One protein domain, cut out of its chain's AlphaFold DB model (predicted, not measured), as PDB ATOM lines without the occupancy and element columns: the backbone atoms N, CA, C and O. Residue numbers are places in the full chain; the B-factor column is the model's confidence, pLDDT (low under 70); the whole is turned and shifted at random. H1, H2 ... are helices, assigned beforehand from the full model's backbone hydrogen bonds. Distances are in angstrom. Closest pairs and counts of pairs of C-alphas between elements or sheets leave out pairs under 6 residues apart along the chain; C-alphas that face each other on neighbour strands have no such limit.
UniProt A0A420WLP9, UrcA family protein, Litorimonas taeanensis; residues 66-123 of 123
ATOM      1  N   SER A  66      49.726  -7.872 101.134       95.12
ATOM      2  CA  SER A  66      50.962  -8.652 101.290       95.12
ATOM      3  C   SER A  66      51.456  -9.243  99.961       95.12
ATOM      4  O   SER A  66      52.662  -9.313  99.697       95.12
ATOM      5  N   ARG A  67      50.538  -9.657  99.075       94.06
ATOM      6  CA  ARG A  67      50.898 -10.117  97.722       94.06
ATOM      7  C   ARG A  67      51.419  -8.977  96.849       94.06
ATOM      8  O   ARG A  67      52.390  -9.205  96.128       94.06
ATOM      9  N   MET A  68      50.820  -7.787  96.930       93.44
ATOM     10  CA  MET A  68      51.318  -6.586  96.245       93.44
ATOM     11  C   MET A  68      52.731  -6.240  96.711       93.44
ATOM     12  O   MET A  68      53.632  -6.111  95.888       93.44
ATOM     13  N   GLU A  69      52.966  -6.230  98.020       94.38
ATOM     14  CA  GLU A  69      54.275  -5.926  98.600       94.38
ATOM     15  C   GLU A  69      55.340  -6.943  98.178       94.38
ATOM     16  O   GLU A  69      56.453  -6.573  97.800       94.38
ATOM     17  N   LYS A  70      55.009  -8.240  98.163       93.75
ATOM     18  CA  LYS A  70      55.920  -9.272  97.642       93.75
ATOM     19  C   LYS A  70      56.266  -9.042  96.173       93.75
ATOM     20  O   LYS A  70      57.412  -9.263  95.787       93.75
ATOM     21  N   LYS A  71      55.302  -8.623  95.349       91.06
ATOM     22  CA  LYS A  71      55.532  -8.329  93.927       91.06
ATOM     23  C   LYS A  71      56.405  -7.091  93.751       91.06
ATOM     24  O   LYS A  71      57.387  -7.181  93.020       91.06
ATOM     25  N   ALA A  72      56.137  -6.022  94.496       92.31
ATOM     26  CA  ALA A  72      56.970  -4.822  94.527       92.31
ATOM     27  C   ALA A  72      58.414  -5.142  94.954       92.31
ATOM     28  O   ALA A  72      59.367  -4.794  94.263       92.31
ATOM     29  N   LYS A  73      58.599  -5.933  96.020       92.88
ATOM     30  CA  LYS A  73      59.923  -6.388  96.489       92.88
ATOM     31  C   LYS A  73      60.704  -7.194  95.454       92.88
ATOM     32  O   LYS A  73      61.935  -7.133  95.458       92.88
ATOM     33  N   MET A  74      60.011  -7.984  94.631       90.12
ATOM     34  CA  MET A  74      60.628  -8.732  93.533       90.12
ATOM     35  C   MET A  74      61.004  -7.813  92.372       90.12
ATOM     36  O   MET A  74      62.102  -7.959  91.845       90.12
ATOM     37  N   ALA A  75      60.138  -6.861  92.019       87.75
ATOM     38  CA  ALA A  75      60.396  -5.875  90.973       87.75
ATOM     39  C   ALA A  75      61.617  -5.003  91.307       87.75
ATOM     40  O   ALA A  75      62.557  -4.921  90.527       87.75
ATOM     41  N   CYS A  76      61.672  -4.477  92.529       90.31
ATOM     42  CA  CYS A  76      62.777  -3.649  93.019       90.31
ATOM     43  C   CYS A  76      64.016  -4.450  93.449       90.31
ATOM     44  O   CYS A  76      65.000  -3.883  93.917       90.31
ATOM     45  N   GLY A  77      63.964  -5.784  93.386       85.06
ATOM     46  CA  GLY A  77      65.088  -6.656  93.734       85.06
ATOM     47  C   GLY A  77      66.057  -6.901  92.576       85.06
ATOM     48  O   GLY A  77      67.115  -7.490  92.793       85.06
ATOM     49  N   MET A  78      65.699  -6.492  91.356       76.06
ATOM     50  CA  MET A  78      66.489  -6.732  90.152       76.06
ATOM     51  C   MET A  78      67.143  -5.435  89.669       76.06
ATOM     52  O   MET A  78      66.495  -4.589  89.068       76.06
ATOM     53  N   GLY A  79      68.453  -5.304  89.886       80.00
ATOM     54  CA  GLY A  79      69.240  -4.197  89.335       80.00
ATOM     55  C   GLY A  79      69.013  -2.845  90.021       80.00
ATOM     56  O   GLY A  79      68.649  -2.780  91.192       80.00
ATOM     57  N   ARG A  80      69.311  -1.765  89.289       85.25
ATOM     58  CA  ARG A  80      69.121  -0.381  89.747       85.25
ATOM     59  C   ARG A  80      67.692   0.061  89.457       85.25
ATOM     60  O   ARG A  80      67.211  -0.150  88.347       85.25
ATOM     61  N   SER A  81      67.048   0.684  90.440       89.06
ATOM     62  CA  SER A  81      65.706   1.253  90.292       89.06
ATOM     63  C   SER A  81      65.825   2.722  89.908       89.06
ATOM     64  O   SER A  81      66.597   3.452  90.523       89.06
ATOM     65  N   ILE A  82      65.092   3.135  88.878       87.88
ATOM     66  CA  ILE A  82      65.122   4.494  88.334       87.88
ATOM     67  C   ILE A  82      63.691   5.035  88.368       87.88
ATOM     68  O   ILE A  82      62.785   4.346  87.902       87.88
ATOM     69  N   ASN A  83      63.488   6.230  88.920       86.56
ATOM     70  CA  ASN A  83      62.180   6.891  88.930       86.56
ATOM     71  C   ASN A  83      61.867   7.587  87.591       86.56
ATOM     72  O   ASN A  83      62.715   7.680  86.701       86.56
ATOM     73  N   ASP A  84      60.670   8.162  87.474       84.50
ATOM     74  CA  ASP A  84      60.229   8.895  86.275       84.50
ATOM     75  C   ASP A  84      61.105  10.115  85.933       84.50
ATOM     76  O   ASP A  84      61.160  10.549  84.781       84.50
ATOM     77  N   ALA A  85      61.829  10.660  86.915       88.50
ATOM     78  CA  ALA A  85      62.790  11.745  86.718       88.50
ATOM     79  C   ALA A  85      64.167  11.256  86.225       88.50
ATOM     80  O   ALA A  85      65.083  12.064  86.049       88.50
ATOM     81  N   GLY A  86      64.343   9.950  86.007       87.12
ATOM     82  CA  GLY A  86      65.609   9.352  85.583       87.12
ATOM     83  C   GLY A  86      66.646   9.237  86.704       87.12
ATOM     84  O   GLY A  86      67.831   9.059  86.420       87.12
ATOM     85  N   GLN A  87      66.234   9.361  87.965       90.19
ATOM     86  CA  GLN A  87      67.116   9.301  89.130       90.19
ATOM     87  C   GLN A  87      67.121   7.902  89.734       90.19
ATOM     88  O   GLN A  87      66.080   7.254  89.824       90.19
ATOM     89  N   GLU A  88      68.294   7.459  90.184       90.94
ATOM     90  CA  GLU A  88      68.409   6.231  90.966       90.94
ATOM     91  C   GLU A  88      67.751   6.424  92.331       90.94
ATOM     92  O   GLU A  88      68.038   7.394  93.035       90.94
ATOM     93  N   ILE A  89      66.858   5.502  92.679       93.38
ATOM     94  CA  ILE A  89      66.124   5.497  93.943       93.38
ATOM     95  C   ILE A  89      66.536   4.299  94.788       93.38
ATOM     96  O   ILE A  89      66.992   3.270  94.274       93.38
ATOM     97  N   SER A  90      66.358   4.425  96.099       94.31
ATOM     98  CA  SER A  90      66.542   3.302  97.010       94.31
ATOM     99  C   SER A  90      65.548   2.181  96.709       94.31
ATOM    100  O   SER A  90      64.497   2.364  96.083       94.31
ATOM    101  N   ARG A  91      65.876   0.980  97.182       93.25
ATOM    102  CA  ARG A  91      64.987  -0.173  97.043       93.25
ATOM    103  C   ARG A  91      63.657   0.076  97.752       93.25
ATOM    104  O   ARG A  91      62.614  -0.341  97.258       93.25
ATOM    105  N   GLU A  92      63.703   0.729  98.903       93.00
ATOM    106  CA  GLU A  92      62.550   1.075  99.724       93.00
ATOM    107  C   GLU A  92      61.639   2.071  99.001       93.00
ATOM    108  O   GLU A  92      60.434   1.837  98.929       93.00
ATOM    109  N   GLU A  93      62.210   3.115  98.393       93.50
ATOM    110  CA  GLU A  93      61.467   4.076  97.564       93.50
ATOM    111  C   GLU A  93      60.843   3.402  96.342       93.50
ATOM    112  O   GLU A  93      59.675   3.639  96.053       93.50
ATOM    113  N   CYS A  94      61.566   2.501  95.673       93.12
ATOM    114  CA  CYS A  94      61.009   1.721  94.567       93.12
ATOM    115  C   CYS A  94      59.812   0.869  95.015       93.12
ATOM    116  O   CYS A  94      58.793   0.807  94.330       93.12
ATOM    117  N   ILE A  95      59.913   0.198  96.169       93.19
ATOM    118  CA  ILE A  95      58.821  -0.640  96.683       93.19
ATOM    119  C   ILE A  95      57.601   0.222  97.002       93.19
ATOM    120  O   ILE A  95      56.484  -0.186  96.681       93.19
ATOM    121  N   ALA A  96      57.814   1.380  97.628       94.19
ATOM    122  CA  ALA A  96      56.753   2.323  97.949       94.19
ATOM    123  C   ALA A  96      56.064   2.843  96.679       94.19
ATOM    124  O   ALA A  96      54.840   2.807  96.609       94.19
ATOM    125  N   ASP A  97      56.836   3.223  95.660       92.69
ATOM    126  CA  ASP A  97      56.315   3.716  94.382       92.69
ATOM    127  C   ASP A  97      55.483   2.653  93.646       92.69
ATOM    128  O   ASP A  97      54.338   2.892  93.268       92.69
ATOM    129  N   ILE A  98      55.990   1.419  93.540       91.44
ATOM    130  CA  ILE A  98      55.239   0.319  92.915       91.44
ATOM    131  C   ILE A  98      53.963  -0.011  93.706       91.44
ATOM    132  O   ILE A  98      52.928  -0.330  93.115       91.44
ATOM    133  N   LEU A  99      54.014   0.031  95.040       93.88
ATOM    134  CA  LEU A  99      52.835  -0.193  95.880       93.88
ATOM    135  C   LEU A  99      51.780   0.897  95.690       93.88
ATOM    136  O   LEU A  99      50.607   0.559  95.523       93.88
ATOM    137  N   GLU A 100      52.188   2.164  95.673       93.88
ATOM    138  CA  GLU A 100      51.312   3.306  95.400       93.88
ATOM    139  C   GLU A 100      50.642   3.144  94.028       93.88
ATOM    140  O   GLU A 100      49.417   3.225  93.917       93.88
ATOM    141  N   GLN A 101      51.410   2.804  92.988       91.06
ATOM    142  CA  GLN A 101      50.878   2.556  91.644       91.06
ATOM    143  C   GLN A 101      49.862   1.407  91.616       91.06
ATOM    144  O   GLN A 101      48.807   1.530  90.988       91.06
ATOM    145  N   PHE A 102      50.129   0.290  92.302       90.94
ATOM    146  CA  PHE A 102      49.178  -0.823  92.364       90.94
ATOM    147  C   PHE A 102      47.872  -0.436  93.047       90.94
ATOM    148  O   PHE A 102      46.794  -0.795  92.566       90.94
ATOM    149  N   VAL A 103      47.962   0.278  94.166       92.44
ATOM    150  CA  VAL A 103      46.800   0.677  94.959       92.44
ATOM    151  C   VAL A 103      45.962   1.702  94.196       92.44
ATOM    152  O   VAL A 103      44.758   1.492  94.040       92.44
ATOM    153  N   THR A 104      46.587   2.742  93.644       90.38
ATOM    154  CA  THR A 104      45.900   3.781  92.859       90.38
ATOM    155  C   THR A 104      45.260   3.226  91.588       90.38
ATOM    156  O   THR A 104      44.095   3.507  91.324       90.38
ATOM    157  N   THR A 105      45.958   2.359  90.848       88.94
ATOM    158  CA  THR A 105      45.428   1.747  89.613       88.94
ATOM    159  C   THR A 105      44.293   0.755  89.886       88.94
ATOM    160  O   THR A 105      43.478   0.485  89.006       88.94
ATOM    161  N   SER A 106      44.227   0.177  91.091       86.12
ATOM    162  CA  SER A 106      43.165  -0.773  91.438       86.12
ATOM    163  C   SER A 106      41.794  -0.118  91.623       86.12
ATOM    164  O   SER A 106      40.787  -0.813  91.486       86.12
ATOM    165  N   GLU A 107      41.755   1.180  91.957       87.56
ATOM    166  CA  GLU A 107      40.539   1.934  92.308       87.56
ATOM    167  C   GLU A 107      39.661   1.234  93.373       87.56
ATOM    168  O   GLU A 107      38.439   1.393  93.417       87.56
ATOM    169  N   VAL A 108      40.273   0.427  94.250       90.00
ATOM    170  CA  VAL A 108      39.589  -0.252  95.357       90.00
ATOM    171  C   VAL A 108      39.773   0.554  96.642       90.00
ATOM    172  O   VAL A 108      40.858   0.566  97.222       90.00
ATOM    173  N   GLU A 109      38.691   1.163  97.126       92.12
ATOM    174  CA  GLU A 109      38.677   2.017  98.326       92.12
ATOM    175  C   GLU A 109      39.272   1.337  99.573       92.12
ATOM    176  O   GLU A 109      40.063   1.949 100.293       92.12
ATOM    177  N   ASP A 110      38.976   0.053  99.789       90.81
ATOM    178  CA  ASP A 110      39.512  -0.709 100.924       90.81
ATOM    179  C   ASP A 110      41.044  -0.846 100.864       90.81
ATOM    180  O   ASP A 110      41.723  -0.737 101.885       90.81
ATOM    181  N   LEU A 111      41.612  -1.042  99.664       91.56
ATOM    182  CA  LEU A 111      43.065  -1.122  99.476       91.56
ATOM    183  C   LEU A 111      43.725   0.246  99.655       91.56
ATOM    184  O   LEU A 111      44.789   0.319 100.264       91.56
ATOM    185  N   MET A 112      43.095   1.316  99.167       93.56
ATOM    186  CA  MET A 112      43.577   2.691  99.352       93.56
ATOM    187  C   MET A 112      43.585   3.091 100.828       93.56
ATOM    188  O   MET A 112      44.570   3.639 101.322       93.56
ATOM    189  N   THR A 113      42.511   2.765 101.547       94.12
ATOM    190  CA  THR A 113      42.386   3.035 102.984       94.12
ATOM    191  C   THR A 113      43.450   2.274 103.765       94.12
ATOM    192  O   THR A 113      44.190   2.874 104.545       94.12
ATOM    193  N   TYR A 114      43.592   0.972 103.500       93.56
ATOM    194  CA  TYR A 114      44.613   0.150 104.144       93.56
ATOM    195  C   TYR A 114      46.031   0.644 103.828       93.56
ATOM    196  O   TYR A 114      46.861   0.748 104.729       93.56
ATOM    197  N   HIS A 115      46.314   1.018 102.576       95.12
ATOM    198  CA  HIS A 115      47.603   1.593 102.189       95.12
ATOM    199  C   HIS A 115      47.923   2.863 102.988       95.12
ATOM    200  O   HIS A 115      48.991   2.959 103.592       95.12
ATOM    201  N   ALA A 116      46.973   3.797 103.083       93.88
ATOM    202  CA  ALA A 116      47.147   5.031 103.843       93.88
ATOM    203  C   ALA A 116      47.411   4.777 105.339       93.88
ATOM    204  O   ALA A 116      48.195   5.497 105.961       93.88
ATOM    205  N   GLU A 117      46.782   3.760 105.937       94.06
ATOM    206  CA  GLU A 117      47.071   3.349 107.316       94.06
ATOM    207  C   GLU A 117      48.485   2.790 107.477       94.06
ATOM    208  O   GLU A 117      49.166   3.118 108.449       94.06
ATOM    209  N   GLN A 118      48.942   1.966 106.534       92.56
ATOM    210  CA  GLN A 118      50.287   1.393 106.570       92.56
ATOM    211  C   GLN A 118      51.360   2.472 106.395       92.56
ATOM    212  O   GLN A 118      52.333   2.480 107.148       92.56
ATOM    213  N   THR A 119      51.149   3.435 105.496       90.81
ATOM    214  CA  THR A 119      52.063   4.570 105.290       90.81
ATOM    215  C   THR A 119      52.160   5.452 106.536       90.81
ATOM    216  O   THR A 119      53.256   5.855 106.915       90.81
ATOM    217  N   LYS A 120      51.050   5.683 107.255       90.56
ATOM    218  CA  LYS A 120      51.063   6.417 108.537       90.56
ATOM    219  C   LYS A 120      51.835   5.705 109.646       90.56
ATOM    220  O   LYS A 120      52.366   6.377 110.516       90.56
ATOM    221  N   LYS A 121      51.858   4.369 109.655       87.31
ATOM    222  CA  LYS A 121      52.607   3.576 110.649       87.31
ATOM    223  C   LYS A 121      54.102   3.489 110.334       87.31
ATOM    224  O   LYS A 121      54.875   3.140 111.220       87.31
ATOM    225  N   ALA A 122      54.480   3.709 109.076       78.25
ATOM    226  CA  ALA A 122      55.858   3.616 108.610       78.25
ATOM    227  C   ALA A 122      56.656   4.925 108.777       78.25
ATOM    228  O   ALA A 122      57.884   4.875 108.710       78.25
ATOM    229  N   GLY A 123      55.972   6.061 108.965       56.47
ATOM    230  CA  GLY A 123      56.567   7.371 109.274       56.47
ATOM    231  C   GLY A 123      56.697   7.626 110.768       56.47
ATOM    232  O   GLY A 123      57.639   8.360 111.137       56.47
TER     233      GLY A 123
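AT A GLANCE: This is residues 66 to 123 of the 123 residues of the protein "UrcA family protein" of Litorimonas taeanensis (UniProt A0A420WLP9). The longest helix, H2, is in the middle of this small helical domain; H1 crosses it at a steep tilt, and H3 folds back from its last residues as the second arm of a narrow V. H1 and H3 stay apart from each other, a long loop of residues 76 to 90 makes one end of the domain, and the turn at residues 105 to 110 sticks out at the other. The printed part has 58 residues with three named helices, in the order H1, H2, H3 along the chain, and no named strand; the class is all helix. The whole is compact, with a radius of gyration of the C-alphas of 11.7 A and spans of 32 by 22 by 20 A.

HOW THE PARTS SIT: H2, residues 91 to 106, touches both other helices. It touches H1, residues 66 to 75, with 11 pairs of C-alphas within 8 A; the closest C-alphas are those of Ala 72 and Ile 95, 5.1 A apart. H1 and H2 run opposite ways at a steep tilt of 54 degrees, with their centres 9.2 A apart. H3, residues 109 to 122, forms a helical hairpin with H2: they run opposite ways at a shallow tilt of 21 degrees. Residues 100 to 104 of H2 alone touch residues 111 to 115 of H3 alone, and the closest C-alphas, those of Val 103 and Met 112, are 5.8 A apart. H1 and H3 are apart. In the long link from H1 to H2, residues 81 to 82 make a short antiparallel pairing with residues 88 to 89. In H1, H2 and H3 every O i to N i+4 pair is within hydrogen-bond range.

IN THESE COORDINATES: H2 measures 22.5 A from C-alpha 91 at (64.987, -0.173, 97.043) to C-alpha 106 at (43.165, -0.773, 91.438). H1 begins at C-alpha 66, at (50.962, -8.652, 101.290), and measures 14.3 A from first to last C-alpha. H3 measures 20.1 A and ends at C-alpha 122, at (55.858, 3.616, 108.610).

THE WHOLE: The two C-alphas farthest apart in the domain are those of Gly 79 and Glu 109, 32.5 A. The link from H1 to H2 is long, with 15 residues, and their C-alphas lie 9 to 17 A from the mean of all C-alphas; the link from H2 to H3 is tight, with 2 residues. Residues 105 to 110 stand free. The printed part has no cut and ends at Gly 123, the chain's last residue. The mean pLDDT of the printed part is 90.0, and residue 123 is the one printed residue under 70.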